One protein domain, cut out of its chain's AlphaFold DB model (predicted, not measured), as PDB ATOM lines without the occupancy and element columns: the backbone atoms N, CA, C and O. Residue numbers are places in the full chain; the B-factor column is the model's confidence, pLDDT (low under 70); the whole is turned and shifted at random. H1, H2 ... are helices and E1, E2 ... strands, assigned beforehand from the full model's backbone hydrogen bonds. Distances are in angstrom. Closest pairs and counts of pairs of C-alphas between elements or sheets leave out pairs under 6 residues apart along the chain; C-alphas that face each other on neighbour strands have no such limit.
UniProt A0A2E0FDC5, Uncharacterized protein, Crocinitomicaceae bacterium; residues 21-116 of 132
ATOM      1  N   ALA A  21       7.386 -17.723  10.127       80.25
ATOM      2  CA  ALA A  21       6.547 -16.665  10.682       80.25
ATOM      3  C   ALA A  21       5.231 -16.463   9.905       80.25
ATOM      4  O   ALA A  21       4.227 -16.025  10.472       80.25
ATOM      5  N   LYS A  22       5.211 -16.726   8.595       79.69
ATOM      6  CA  LYS A  22       3.993 -16.659   7.775       79.69
ATOM      7  C   LYS A  22       3.130 -17.905   7.980       79.69
ATOM      8  O   LYS A  22       1.940 -17.741   8.237       79.69
ATOM      9  N   LYS A  23       3.736 -19.100   7.999       82.62
ATOM     10  CA  LYS A  23       3.047 -20.363   8.324       82.62
ATOM     11  C   LYS A  23       2.362 -20.288   9.692       82.62
ATOM     12  O   LYS A  23       1.157 -20.481   9.782       82.62
ATOM     13  N   ASN A  24       3.080 -19.853  10.728       84.69
ATOM     14  CA  ASN A  24       2.537 -19.723  12.085       84.69
ATOM     15  C   ASN A  24       1.370 -18.730  12.172       84.69
ATOM     16  O   ASN A  24       0.405 -18.955  12.901       84.69
ATOM     17  N   ARG A  25       1.422 -17.627  11.414       87.50
ATOM     18  CA  ARG A  25       0.306 -16.671  11.345       87.50
ATOM     19  C   ARG A  25      -0.926 -17.274  10.683       87.50
ATOM     20  O   ARG A  25      -2.034 -16.996  11.129       87.50
ATOM     21  N   TRP A  26      -0.741 -18.064   9.633       89.38
ATOM     22  CA  TRP A  26      -1.837 -18.748   8.956       89.38
ATOM     23  C   TRP A  26      -2.450 -19.838   9.826       89.38
ATOM     24  O   TRP A  26      -3.660 -19.812  10.022       89.38
ATOM     25  N   ILE A  27      -1.630 -20.681  10.457       88.31
ATOM     26  CA  ILE A  27      -2.090 -21.708  11.404       88.31
ATOM     27  C   ILE A  27      -2.945 -21.080  12.505       88.31
ATOM     28  O   ILE A  27      -4.068 -21.513  12.724       88.31
ATOM     29  N   ARG A  28      -2.485 -19.990  13.132       88.81
ATOM     30  CA  ARG A  28      -3.260 -19.304  14.181       88.81
ATOM     31  C   ARG A  28      -4.603 -18.757  13.697       88.81
ATOM     32  O   ARG A  28      -5.557 -18.718  14.468       88.81
ATOM     33  N   ARG A  29      -4.688 -18.291  12.445       90.75
ATOM     34  CA  ARG A  29      -5.958 -17.818  11.866       90.75
ATOM     35  C   ARG A  29      -6.930 -18.973  11.679       90.75
ATOM     36  O   ARG A  29      -8.082 -18.835  12.066       90.75
ATOM     37  N   ILE A  30      -6.443 -20.088  11.141       90.81
ATOM     38  CA  ILE A  30      -7.247 -21.294  10.946       90.81
ATOM     39  C   ILE A  30      -7.689 -21.866  12.296       90.81
ATOM     40  O   ILE A  30      -8.871 -22.121  12.488       90.81
ATOM     41  N   GLN A  31      -6.786 -21.968  13.275       89.44
ATOM     42  CA  GLN A  31      -7.117 -22.434  14.624       89.44
ATOM     43  C   GLN A  31      -8.230 -21.593  15.261       89.44
ATOM     44  O   GLN A  31      -9.192 -22.138  15.788       89.44
ATOM     45  N   LYS A  32      -8.162 -20.264  15.134       90.50
ATOM     46  CA  LYS A  32      -9.220 -19.368  15.623       90.50
ATOM     47  C   LYS A  32     -10.560 -19.557  14.895       90.50
ATOM     48  O   LYS A  32     -11.619 -19.286  15.468       90.50
ATOM     49  N   ALA A  33     -10.525 -19.967  13.630       91.12
ATOM     50  CA  ALA A  33     -11.733 -20.282  12.880       91.12
ATOM     51  C   ALA A  33     -12.357 -21.597  13.361       91.12
ATOM     52  O   ALA A  33     -13.569 -21.636  13.524       91.12
ATOM     53  N   LEU A  34     -11.549 -22.619  13.652       90.50
ATOM     54  CA  LEU A  34     -12.031 -23.979  13.912       90.50
ATOM     55  C   LEU A  34     -12.279 -24.325  15.386       90.50
ATOM     56  O   LEU A  34     -13.125 -25.167  15.677       90.50
ATOM     57  N   PHE A  35     -11.550 -23.705  16.315       91.56
ATOM     58  CA  PHE A  35     -11.566 -24.077  17.731       91.56
ATOM     59  C   PHE A  35     -12.189 -22.983  18.605       91.56
ATOM     60  O   PHE A  35     -11.981 -21.788  18.377       91.56
ATOM     61  N   GLU A  36     -12.936 -23.393  19.629       89.31
ATOM     62  CA  GLU A  36     -13.400 -22.513  20.712       89.31
ATOM     63  C   GLU A  36     -12.246 -22.157  21.647       89.31
ATOM     64  O   GLU A  36     -12.062 -21.001  22.029       89.31
ATOM     65  N   SER A  37     -11.434 -23.159  21.971       87.25
ATOM     66  CA  SER A  37     -10.240 -23.038  22.798       87.25
ATOM     67  C   SER A  37      -9.189 -24.023  22.312       87.25
ATOM     68  O   SER A  37      -9.531 -25.152  21.964       87.25
ATOM     69  N   TRP A  38      -7.921 -23.626  22.309       88.56
ATOM     70  CA  TRP A  38      -6.812 -24.515  21.980       88.56
ATOM     71  C   TRP A  38      -5.566 -24.139  22.775       88.56
ATOM     72  O   TRP A  38      -5.312 -22.959  23.014       88.56
ATOM     73  N   ASP A  39      -4.779 -25.151  23.115       84.94
ATOM     74  CA  ASP A  39      -3.489 -25.029  23.779       84.94
ATOM     75  C   ASP A  39      -2.392 -25.627  22.897       84.94
ATOM     76  O   ASP A  39      -2.609 -26.576  22.143       84.94
ATOM     77  N   THR A  40      -1.202 -25.033  22.962       83.50
ATOM     78  CA  THR A  40       0.002 -25.555  22.302       83.50
ATOM     79  C   THR A  40       0.815 -26.338  23.323       83.50
ATOM     80  O   THR A  40       1.109 -25.820  24.400       83.50
ATOM     81  N   LEU A  41       1.162 -27.574  22.987       82.31
ATOM     82  CA  LEU A  41       1.959 -28.467  23.818       82.31
ATOM     83  C   LEU A  41       3.459 -28.193  23.629       82.31
ATOM     84  O   LEU A  41       3.881 -27.536  22.674       82.31
ATOM     85  N   GLU A  42       4.278 -28.679  24.564       77.50
ATOM     86  CA  GLU A  42       5.732 -28.436  24.584       77.50
ATOM     87  C   GLU A  42       6.464 -29.014  23.362       77.50
ATOM     88  O   GLU A  42       7.527 -28.522  22.983       77.50
ATOM     89  N   ASP A  43       5.880 -30.023  22.718       75.94
ATOM     90  CA  ASP A  43       6.380 -30.651  21.493       75.94
ATOM     91  C   ASP A  43       5.977 -29.901  20.208       75.94
ATOM     92  O   ASP A  43       6.344 -30.312  19.106       75.94
ATOM     93  N   GLY A  44       5.243 -28.792  20.332       70.56
ATOM     94  CA  GLY A  44       4.742 -28.001  19.210       70.56
ATOM     95  C   GLY A  44       3.435 -28.518  18.603       70.56
ATOM     96  O   GLY A  44       2.914 -27.886  17.679       70.56
ATOM     97  N   SER A  45       2.878 -29.618  19.115       78.38
ATOM     98  CA  SER A  45       1.520 -30.043  18.781       78.38
ATOM     99  C   SER A  45       0.481 -29.147  19.468       78.38
ATOM    100  O   SER A  45       0.806 -28.287  20.291       78.38
ATOM    101  N   TYR A  46      -0.789 -29.283  19.092       80.62
ATOM    102  CA  TYR A  46      -1.874 -28.522  19.703       80.62
ATOM    103  C   TYR A  46      -3.074 -29.416  19.987       80.62
ATOM    104  O   TYR A  46      -3.364 -30.346  19.238       80.62
ATOM    105  N   GLN A  47      -3.785 -29.098  21.063       82.38
ATOM    106  CA  GLN A  47      -5.044 -29.735  21.428       82.38
ATOM    107  C   GLN A  47      -6.100 -28.650  21.592       82.38
ATOM    108  O   GLN A  47      -5.832 -27.609  22.188       82.38
ATOM    109  N   GLY A  48      -7.298 -28.867  21.060       83.69
ATOM    110  CA  GLY A  48      -8.356 -27.872  21.140       83.69
ATOM    111  C   GLY A  48      -9.750 -28.468  21.119       83.69
ATOM    112  O   GLY A  48      -9.966 -29.581  20.642       83.69
ATOM    113  N   LEU A  49     -10.692 -27.693  21.649       86.31
ATOM    114  CA  LEU A  49     -12.117 -27.954  21.560       86.31
ATOM    115  C   LEU A  49     -12.623 -27.385  20.235       86.31
ATOM    116  O   LEU A  49     -12.535 -26.179  19.999       86.31
ATOM    117  N   ILE A  50     -13.099 -28.265  19.359       89.00
ATOM    118  CA  ILE A  50     -13.664 -27.894  18.059       89.00
ATOM    119  C   ILE A  50     -14.988 -27.156  18.300       89.00
ATOM    120  O   ILE A  50     -15.768 -27.571  19.154       89.00
ATOM    121  N   LYS A  51     -15.239 -26.072  17.558       89.69
ATOM    122  CA  LYS A  51     -16.526 -25.361  17.611       89.69
ATOM    123  C   LYS A  51     -17.674 -26.251  17.162       89.69
ATOM    124  O   LYS A  51     -17.515 -27.008  16.204       89.69
ATOM    125  N   GLU A  52     -18.847 -26.087  17.772       89.56
ATOM    126  CA  GLU A  52     -20.020 -26.899  17.410       89.56
ATOM    127  C   GLU A  52     -20.365 -26.780  15.917       89.56
ATOM    128  O   GLU A  52     -20.599 -27.795  15.276       89.56
ATOM    129  N   GLU A  53     -20.273 -25.585  15.323       90.75
ATOM    130  CA  GLU A  53     -20.528 -25.365  13.884       90.75
ATOM    131  C   GLU A  53     -19.631 -26.222  12.970       90.75
ATOM    132  O   GLU A  53     -20.052 -26.689  11.916       90.75
ATOM    133  N   VAL A  54     -18.392 -26.486  13.391       89.88
ATOM    134  CA  VAL A  54     -17.445 -27.334  12.655       89.88
ATOM    135  C   VAL A  54     -17.757 -28.812  12.885       89.88
ATOM    136  O   VAL A  54     -17.646 -29.625  11.967       89.88
ATOM    137  N   ILE A  55     -18.179 -29.170  14.099       87.62
ATOM    138  CA  ILE A  55     -18.633 -30.524  14.424       87.62
ATOM    139  C   ILE A  55     -19.892 -30.873  13.619       87.62
ATOM    140  O   ILE A  55     -20.001 -31.999  13.133       87.62
ATOM    141  N   GLU A  56     -20.825 -29.936  13.449       88.75
ATOM    142  CA  GLU A  56     -22.031 -30.122  12.637       88.75
ATOM    143  C   GLU A  56     -21.680 -30.449  11.180       88.75
ATOM    144  O   GLU A  56     -22.180 -31.445  10.663       88.75
ATOM    145  N   ILE A  57     -20.725 -29.735  10.569       89.69
ATOM    146  CA  ILE A  57     -20.231 -30.034   9.208       89.69
ATOM    147  C   ILE A  57     -19.703 -31.475   9.096       89.69
ATOM    148  O   ILE A  57     -19.938 -32.166   8.100       89.69
ATOM    149  N   ILE A  58     -18.989 -31.957  10.118       86.00
ATOM    150  CA  ILE A  58     -18.479 -33.335  10.143       86.00
ATOM    151  C   ILE A  58     -19.643 -34.326  10.292       86.00
ATOM    152  O   ILE A  58     -19.737 -35.287   9.531       86.00
ATOM    153  N   LYS A  59     -20.565 -34.095  11.234       84.31
ATOM    154  CA  LYS A  59     -21.721 -34.976  11.482       84.31
ATOM    155  C   LYS A  59     -22.653 -35.079  10.270       84.31
ATOM    156  O   LYS A  59     -23.161 -36.161   9.992       84.31
ATOM    157  N   GLU A  60     -22.860 -33.991   9.530       86.25
ATOM    158  CA  GLU A  60     -23.676 -33.984   8.307       86.25
ATOM    159  C   GLU A  60     -23.120 -34.913   7.223       86.25
ATOM    160  O   GLU A  60     -23.875 -35.520   6.455       86.25
ATOM    161  N   ASN A  61     -21.796 -35.049   7.166       83.69
ATOM    162  CA  ASN A  61     -21.131 -35.904   6.196       83.69
ATOM    163  C   ASN A  61     -20.946 -37.350   6.686       83.69
ATOM    164  O   ASN A  61     -20.838 -38.250   5.851       83.69
ATOM    165  N   PHE A  62     -20.992 -37.594   8.000       79.81
ATOM    166  CA  PHE A  62     -20.836 -38.917   8.610       79.81
ATOM    167  C   PHE A  62     -22.046 -39.317   9.472       79.81
ATOM    168  O   PHE A  62     -22.047 -39.109  10.689       79.81
ATOM    169  N   PRO A  63     -23.075 -39.947   8.876       69.56
ATOM    170  CA  PRO A  63     -24.174 -40.544   9.631       69.56
ATOM    171  C   PRO A  63     -23.673 -41.659  10.568       69.56
ATOM    172  O   PRO A  63     -23.308 -42.747  10.123       69.56
ATOM    173  N   LEU A  64     -23.697 -41.386  11.878       67.38
ATOM    174  CA  LEU A  64     -23.193 -42.267  12.947       67.38
ATOM    175  C   LEU A  64     -23.909 -43.628  13.030       67.38
ATOM    176  O   LEU A  64     -23.334 -44.591  13.532       67.38
ATOM    177  N   ASP A  65     -25.130 -43.723  12.503       68.00
ATOM    178  CA  ASP A  65     -25.990 -44.908  12.625       68.00
ATOM    179  C   ASP A  65     -26.066 -45.759  11.344       68.00
ATOM    180  O   ASP A  65     -26.881 -46.680  11.252       68.00
ATOM    181  N   SER A  66     -25.240 -45.472  10.332       67.38
ATOM    182  CA  SER A  66     -25.273 -46.201   9.058       67.38
ATOM    183  C   SER A  66     -23.968 -46.926   8.760       67.38
ATOM    184  O   SER A  66     -22.879 -46.390   8.950       67.38
ATOM    185  N   ARG A  67     -24.084 -48.153   8.243       71.38
ATOM    186  CA  ARG A  67     -22.947 -48.868   7.662       71.38
ATOM    187  C   ARG A  67     -22.604 -48.233   6.325       71.38
ATOM    188  O   ARG A  67     -23.491 -48.055   5.494       71.38
ATOM    189  N   MET A  68     -21.325 -47.956   6.129       76.69
ATOM    190  CA  MET A  68     -20.805 -47.322   4.929       76.69
ATOM    191  C   MET A  68     -19.812 -48.261   4.255       76.69
ATOM    192  O   MET A  68     -19.006 -48.905   4.930       76.69
ATOM    193  N   GLY A  69     -19.886 -48.370   2.931       81.62
ATOM    194  CA  GLY A  69     -18.853 -49.057   2.157       81.62
ATOM    195  C   GLY A  69     -17.579 -48.215   2.070       81.62
ATOM    196  O   GLY A  69     -17.625 -46.998   2.219       81.62
ATOM    197  N   GLU A  70     -16.443 -48.843   1.767       80.12
ATOM    198  CA  GLU A  70     -15.148 -48.152   1.653       80.12
ATOM    199  C   GLU A  70     -15.170 -47.008   0.622       80.12
ATOM    200  O   GLU A  70     -14.726 -45.903   0.914       80.12
ATOM    201  N   ALA A  71     -15.749 -47.237  -0.562       84.12
ATOM    202  CA  ALA A  71     -15.850 -46.206  -1.597       84.12
ATOM    203  C   ALA A  71     -16.697 -45.003  -1.144       84.12
ATOM    204  O   ALA A  71     -16.321 -43.856  -1.368       84.12
ATOM    205  N   GLU A  72     -17.811 -45.262  -0.452       84.31
ATOM    206  CA  GLU A  72     -18.651 -44.196   0.095       84.31
ATOM    207  C   GLU A  72     -17.915 -43.436   1.207       84.31
ATOM    208  O   GLU A  72     -17.991 -42.211   1.260       84.31
ATOM    209  N   LEU A  73     -17.136 -44.129   2.043       82.56
ATOM    210  CA  LEU A  73     -16.318 -43.502   3.080       82.56
ATOM    211  C   LEU A  73     -15.315 -42.511   2.484       82.56
ATOM    212  O   LEU A  73     -15.214 -41.381   2.963       82.56
ATOM    213  N   VAL A  74     -14.612 -42.905   1.420       85.62
ATOM    214  CA  VAL A  74     -13.655 -42.034   0.721       85.62
ATOM    215  C   VAL A  74     -14.349 -40.789   0.158       85.62
ATOM    216  O   VAL A  74     -13.859 -39.675   0.362       85.62
ATOM    217  N   ASP A  75     -15.518 -40.946  -0.469       88.75
ATOM    218  CA  ASP A  75     -16.291 -39.820  -1.004       88.75
ATOM    219  C   ASP A  75     -16.756 -38.857   0.102       88.75
ATOM    220  O   ASP A  75     -16.668 -37.634  -0.049       88.75
ATOM    221  N   ARG A  76     -17.209 -39.381   1.252       87.81
ATOM    222  CA  ARG A  76     -17.618 -38.555   2.404       87.81
ATOM    223  C   ARG A  76     -16.449 -37.812   3.030       87.81
ATOM    224  O   ARG A  76     -16.605 -36.640   3.378       87.81
ATOM    225  N   ILE A  77     -15.279 -38.445   3.132       88.44
ATOM    226  CA  ILE A  77     -14.049 -37.777   3.572       88.44
ATOM    227  C   ILE A  77     -13.737 -36.610   2.635       88.44
ATOM    228  O   ILE A  77     -13.591 -35.481   3.101       88.44
ATOM    229  N   GLY A  78     -13.700 -36.850   1.320       90.94
ATOM    230  CA  GLY A  78     -13.403 -35.814   0.326       90.94
ATOM    231  C   GLY A  78     -14.381 -34.637   0.374       90.94
ATOM    232  O   GLY A  78     -13.971 -33.472   0.326       90.94
ATOM    233  N   LYS A  79     -15.674 -34.929   0.555       91.69
ATOM    234  CA  LYS A  79     -16.695 -33.895   0.730       91.69
ATOM    235  C   LYS A  79     -16.491 -33.096   2.019       91.69
ATOM    236  O   LYS A  79     -16.473 -31.872   1.969       91.69
ATOM    237  N   THR A  80     -16.238 -33.770   3.139       91.62
ATOM    238  CA  THR A  80     -15.984 -33.107   4.429       91.62
ATOM    239  C   THR A  80     -14.769 -32.186   4.352       91.62
ATOM    240  O   THR A  80     -14.811 -31.069   4.856       91.62
ATOM    241  N   VAL A  81     -13.693 -32.613   3.683       93.31
ATOM    242  CA  VAL A  81     -12.508 -31.769   3.457       93.31
ATOM    243  C   VAL A  81     -12.875 -30.509   2.679       93.31
ATOM    244  O   VAL A  81     -12.461 -29.419   3.065       93.31
ATOM    245  N   THR A  82     -13.677 -30.647   1.622       94.38
ATOM    246  CA  THR A  82     -14.155 -29.509   0.823       94.38
ATOM    247  C   THR A  82     -14.993 -28.544   1.662       94.38
ATOM    248  O   THR A  82     -14.745 -27.339   1.639       94.38
ATOM    249  N   ASP A  83     -15.939 -29.064   2.445       94.44
ATOM    250  CA  ASP A  83     -16.838 -28.255   3.271       94.44
ATOM    251  C   ASP A  83     -16.069 -27.512   4.380       94.44
ATOM    252  O   ASP A  83     -16.280 -26.319   4.609       94.44
ATOM    253  N   ILE A  84     -15.104 -28.181   5.020       94.00
ATOM    254  CA  ILE A  84     -14.224 -27.572   6.027       94.00
ATOM    255  C   ILE A  84     -13.302 -26.524   5.399       94.00
ATOM    256  O   ILE A  84     -13.117 -25.451   5.973       94.00
ATOM    257  N   ALA A  85     -12.731 -26.793   4.223       93.81
ATOM    258  CA  ALA A  85     -11.890 -25.827   3.521       93.81
ATOM    259  C   ALA A  85     -12.678 -24.555   3.171       93.81
ATOM    260  O   ALA A  85     -12.218 -23.453   3.469       93.81
ATOM    261  N   ALA A  86     -13.896 -24.709   2.641       93.62
ATOM    262  CA  ALA A  86     -14.795 -23.593   2.354       93.62
ATOM    263  C   ALA A  86     -15.171 -22.816   3.626       93.62
ATOM    264  O   ALA A  86     -15.181 -21.583   3.629       93.62
ATOM    265  N   PHE A  87     -15.418 -23.518   4.738       94.31
ATOM    266  CA  PHE A  87     -15.675 -22.887   6.029       94.31
ATOM    267  C   PHE A  87     -14.475 -22.060   6.516       94.31
ATOM    268  O   PHE A  87     -14.644 -20.920   6.959       94.31
ATOM    269  N   ILE A  88     -13.256 -22.597   6.416       92.75
ATOM    270  CA  ILE A  88     -12.029 -21.882   6.788       92.75
ATOM    271  C   ILE A  88     -11.834 -20.664   5.887       92.75
ATOM    272  O   ILE A  88     -11.507 -19.592   6.393       92.75
ATOM    273  N   GLU A  89     -12.034 -20.793   4.579       92.50
ATOM    274  CA  GLU A  89     -11.898 -19.685   3.632       92.50
ATOM    275  C   GLU A  89     -12.899 -18.559   3.928       92.50
ATOM    276  O   GLU A  89     -12.516 -17.394   3.996       92.50
ATOM    277  N   ALA A  90     -14.159 -18.893   4.219       92.88
ATOM    278  CA  ALA A  90     -15.177 -17.911   4.584       92.88
ATOM    279  C   ALA A  90     -14.877 -17.195   5.917       92.88
ATOM    280  O   ALA A  90     -15.245 -16.032   6.101       92.88
ATOM    281  N   ASN A  91     -14.199 -17.873   6.850       91.88
ATOM    282  CA  ASN A  91     -13.927 -17.371   8.200       91.88
ATOM    283  C   ASN A  91     -12.489 -16.867   8.410       91.88
ATOM    284  O   ASN A  91     -12.154 -16.360   9.488       91.88
ATOM    285  N   THR A  92     -11.621 -16.966   7.403       89.56
ATOM    286  CA  THR A  92     -10.233 -16.500   7.475       89.56
ATOM    287  C   THR A  92      -9.879 -15.625   6.281       89.56
ATOM    288  O   THR A  92     -10.185 -15.925   5.140       89.56
ATOM    289  N   ASN A  93      -9.174 -14.520   6.535       85.69
ATOM    290  CA  ASN A  93      -8.709 -13.626   5.477       85.69
ATOM    291  C   ASN A  93      -7.190 -13.728   5.288       85.69
ATOM    292  O   ASN A  93      -6.412 -13.705   6.253       85.69
ATOM    293  N   GLY A  94      -6.755 -13.779   4.026       81.94
ATOM    294  CA  GLY A  94      -5.341 -13.698   3.645       81.94
ATOM    295  C   GLY A  94      -4.511 -14.931   4.014       81.94
ATOM    296  O   GLY A  94      -3.321 -14.790   4.324       81.94
ATOM    297  N   VAL A  95      -5.144 -16.103   4.041       86.62
ATOM    298  CA  VAL A  95      -4.491 -17.417   4.026       86.62
ATOM    299  C   VAL A  95      -4.573 -17.949   2.595       86.62
ATOM    300  O   VAL A  95      -5.554 -17.695   1.906       86.62
ATOM    301  N   HIS A  96      -3.521 -18.610   2.115       87.69
ATOM    302  CA  HIS A  96      -3.515 -19.146   0.756       87.69
ATOM    303  C   HIS A  96      -4.384 -20.407   0.664       87.69
ATOM    304  O   HIS A  96      -4.256 -21.287   1.509       87.69
ATOM    305  N   GLU A  97      -5.187 -20.524  -0.393       86.50
ATOM    306  CA  GLU A  97      -6.140 -21.622  -0.622       86.50
ATOM    307  C   GLU A  97      -5.497 -23.010  -0.491       86.50
ATOM    308  O   GLU A  97      -5.904 -23.800   0.348       86.50
ATOM    309  N   VAL A  98      -4.398 -23.273  -1.207       86.81
ATOM    310  CA  VAL A  98      -3.639 -24.538  -1.085       86.81
ATOM    311  C   VAL A  98      -3.260 -24.872   0.368       86.81
ATOM    312  O   VAL A  98      -3.337 -26.026   0.777       86.81
ATOM    313  N   PHE A  99      -2.895 -23.871   1.179       87.25
ATOM    314  CA  PHE A  99      -2.583 -24.090   2.595       87.25
ATOM    315  C   PHE A  99      -3.835 -24.459   3.403       87.25
ATOM    316  O   PHE A  99      -3.758 -25.312   4.282       87.25
ATOM    317  N   ILE A 100      -4.979 -23.841   3.094       91.00
ATOM    318  CA  ILE A 100      -6.274 -24.181   3.695       91.00
ATOM    319  C   ILE A 100      -6.648 -25.623   3.352       91.00
ATOM    320  O   ILE A 100      -6.975 -26.382   4.255       91.00
ATOM    321  N   THR A 101      -6.549 -26.018   2.081       89.81
ATOM    322  CA  THR A 101      -6.920 -27.365   1.625       89.81
ATOM    323  C   THR A 101      -6.059 -28.444   2.273       89.81
ATOM    324  O   THR A 101      -6.597 -29.435   2.764       89.81
ATOM    325  N   HIS A 102      -4.737 -28.246   2.345       89.94
ATOM    326  CA  HIS A 102      -3.854 -29.180   3.052       89.94
ATOM    327  C   HIS A 102      -4.186 -29.267   4.541       89.94
ATOM    328  O   HIS A 102      -4.290 -30.363   5.082       89.94
ATOM    329  N   PHE A 103      -4.422 -28.124   5.193       90.69
ATOM    330  CA  PHE A 103      -4.811 -28.119   6.598       90.69
ATOM    331  C   PHE A 103      -6.147 -28.845   6.820       90.69
ATOM    332  O   PHE A 103      -6.270 -29.627   7.758       90.69
ATOM    333  N   ALA A 104      -7.149 -28.592   5.975       92.62
ATOM    334  CA  ALA A 104      -8.464 -29.217   6.068       92.62
ATOM    335  C   ALA A 104      -8.379 -30.739   5.893       92.62
ATOM    336  O   ALA A 104      -9.020 -31.471   6.644       92.62
ATOM    337  N   LEU A 105      -7.553 -31.214   4.954       91.50
ATOM    338  CA  LEU A 105      -7.294 -32.639   4.756       91.50
ATOM    339  C   LEU A 105      -6.745 -33.291   6.030       91.50
ATOM    340  O   LEU A 105      -7.332 -34.256   6.524       91.50
ATOM    341  N   ASP A 106      -5.669 -32.731   6.585       90.38
ATOM    342  CA  ASP A 106      -5.028 -33.251   7.796       90.38
ATOM    343  C   ASP A 106      -5.990 -33.218   8.993       90.38
ATOM    344  O   ASP A 106      -6.109 -34.188   9.744       90.38
ATOM    345  N   PHE A 107      -6.724 -32.113   9.152       90.25
ATOM    346  CA  PHE A 107      -7.688 -31.927  10.233       90.25
ATOM    347  C   PHE A 107      -8.827 -32.950  10.178       90.25
ATOM    348  O   PHE A 107      -9.174 -33.537  11.207       90.25
ATOM    349  N   VAL A 108      -9.397 -33.198   8.996       90.25
ATOM    350  CA  VAL A 108     -10.476 -34.180   8.823       90.25
ATOM    351  C   VAL A 108      -9.964 -35.594   9.088       90.25
ATOM    352  O   VAL A 108     -10.612 -36.334   9.825       90.25
ATOM    353  N   GLN A 109      -8.788 -35.965   8.574       86.94
ATOM    354  CA  GLN A 109      -8.196 -37.284   8.835       86.94
ATOM    355  C   GLN A 109      -7.961 -37.536  10.332       86.94
ATOM    356  O   GLN A 109      -8.310 -38.605  10.844       86.94
ATOM    357  N   GLN A 110      -7.416 -36.548  11.047       85.62
ATOM    358  CA  GLN A 110      -7.193 -36.634  12.494       85.62
ATOM    359  C   GLN A 110      -8.511 -36.703  13.267       85.62
ATOM    360  O   GLN A 110      -8.664 -37.545  14.152       85.62
ATOM    361  N   SER A 111      -9.483 -35.864  12.900       83.94
ATOM    362  CA  SER A 111     -10.805 -35.844  13.532       83.94
ATOM    363  C   SER A 111     -11.516 -37.180  13.355       83.94
ATOM    364  O   SER A 111     -12.042 -37.727  14.320       83.94
ATOM    365  N   ILE A 112     -11.473 -37.760  12.153       79.81
ATOM    366  CA  ILE A 112     -12.099 -39.056  11.886       79.81
ATOM    367  C   ILE A 112     -11.414 -40.166  12.679       79.81
ATOM    368  O   ILE A 112     -12.095 -40.949  13.331       79.81
ATOM    369  N   SER A 113     -10.079 -40.196  12.683       78.31
ATOM    370  CA  SER A 113      -9.307 -41.192  13.437       78.31
ATOM    371  C   SER A 113      -9.551 -41.104  14.947       78.31
ATOM    372  O   SER A 113      -9.461 -42.107  15.650       78.31
ATOM    373  N   SER A 114      -9.858 -39.907  15.455       75.25
ATOM    374  CA  SER A 114     -10.160 -39.683  16.868       75.25
ATOM    375  C   SER A 114     -11.619 -39.974  17.235       75.25
ATOM    376  O   SER A 114     -11.875 -40.364  18.373       75.25
ATOM    377  N   ILE A 115     -12.572 -39.720  16.333       66.38
ATOM    378  CA  ILE A 115     -14.018 -39.796  16.610       66.38
ATOM    379  C   ILE A 115     -14.589 -41.171  16.242       66.38
ATOM    380  O   ILE A 115     -15.455 -41.682  16.952       66.38
ATOM    381  N   PHE A 116     -14.112 -41.792  15.161       64.19
ATOM    382  CA  PHE A 116     -14.650 -43.049  14.647       64.19
ATOM    383  C   PHE A 116     -13.741 -44.227  14.998       64.19
ATOM    384  O   PHE A 116     -12.579 -44.286  14.607       64.19
TER     385      PHE A 116
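Overview. This is residues 21 to 116 of the 132 residues of an uncharacterized protein of Crocinitomicaceae bacterium (UniProt A0A2E0FDC5). Two helices pack on the longest one, H3: H2 runs beside it, folded against it as a helical hairpin, and H4 crosses it at a steep tilt. The last residues of H1 meet the last residues of H3 at a corner, and a small two-stranded hairpin, E1 and E2, follows H1 close to that corner. The printed part has 96 residues, with four named helices and two named strands in the order H1, E1, E2, H2, H3, H4; the sheet, E1 - E2, is antiparallel, and the class is mostly helix. The whole is compact, with a radius of gyration of the C-alphas of 13.7 A, and its outline is elongated, spanning 43 by 27 by 21 A.

Arrangement. H1, residues 21 to 34, touches H3, residues 70 to 91, with residues 30 to 34 alone; the two are about perpendicular at 74 degrees, and their closest C-alphas are those of Ala 33 and Asn 91, 5.9 A apart. E1, residues 35 to 40, and E2, residues 46 to 50, form an antiparallel hairpin, with N 36 and O 49 at 2.8 A and N 47 and O 39 at 3.0 A, within hydrogen-bond range. H2, residues 52 to 61, and H3 form a helical hairpin: they touch at a shallow tilt of 30 degrees, opposite ways, the closest C-alphas being those of Asn 61 and Arg 76, 5.8 A apart. H4, residues 97 to 115, touches H3 at a steep tilt of 53 degrees, opposite ways; the closest C-alphas are those of Val 81 and Leu 105, 5.4 A apart. H3 is the hub, touching the three other helices. The packing is mostly crossed, but only just: of three touching pairs, one is at a shallow tilt. H2 and H4 are only just apart, their closest C-alphas being 8.2 A from each other. In H1, H3 and H4 every O i to N i+4 pair is within hydrogen-bond range; in H2, 5 of 6 are.

Along the chain. H1 begins at C-alpha 21, (6.547, -16.665, 10.682), and is 20.2 A long. E1 measures 12.5 A, E2 11.9 A and H2 14.4 A. H3 is 31.5 A long, from C-alpha 70 at (-15.148, -48.152, 1.653) to C-alpha 91. H4, 26.3 A long, ends at C-alpha 115, (-14.018, -39.796, 16.610).

Size, cuts and confidence. The two C-alphas farthest apart are those of Ala 21 and Arg 67, at 43.8 A. The printed part has no cut and no long link; the link from H2 to H3, with 8 residues, is short, and the others are tight. The mean pLDDT of the printed part is 85.6, and residues 63 to 66 and 115 to 116 are under 70.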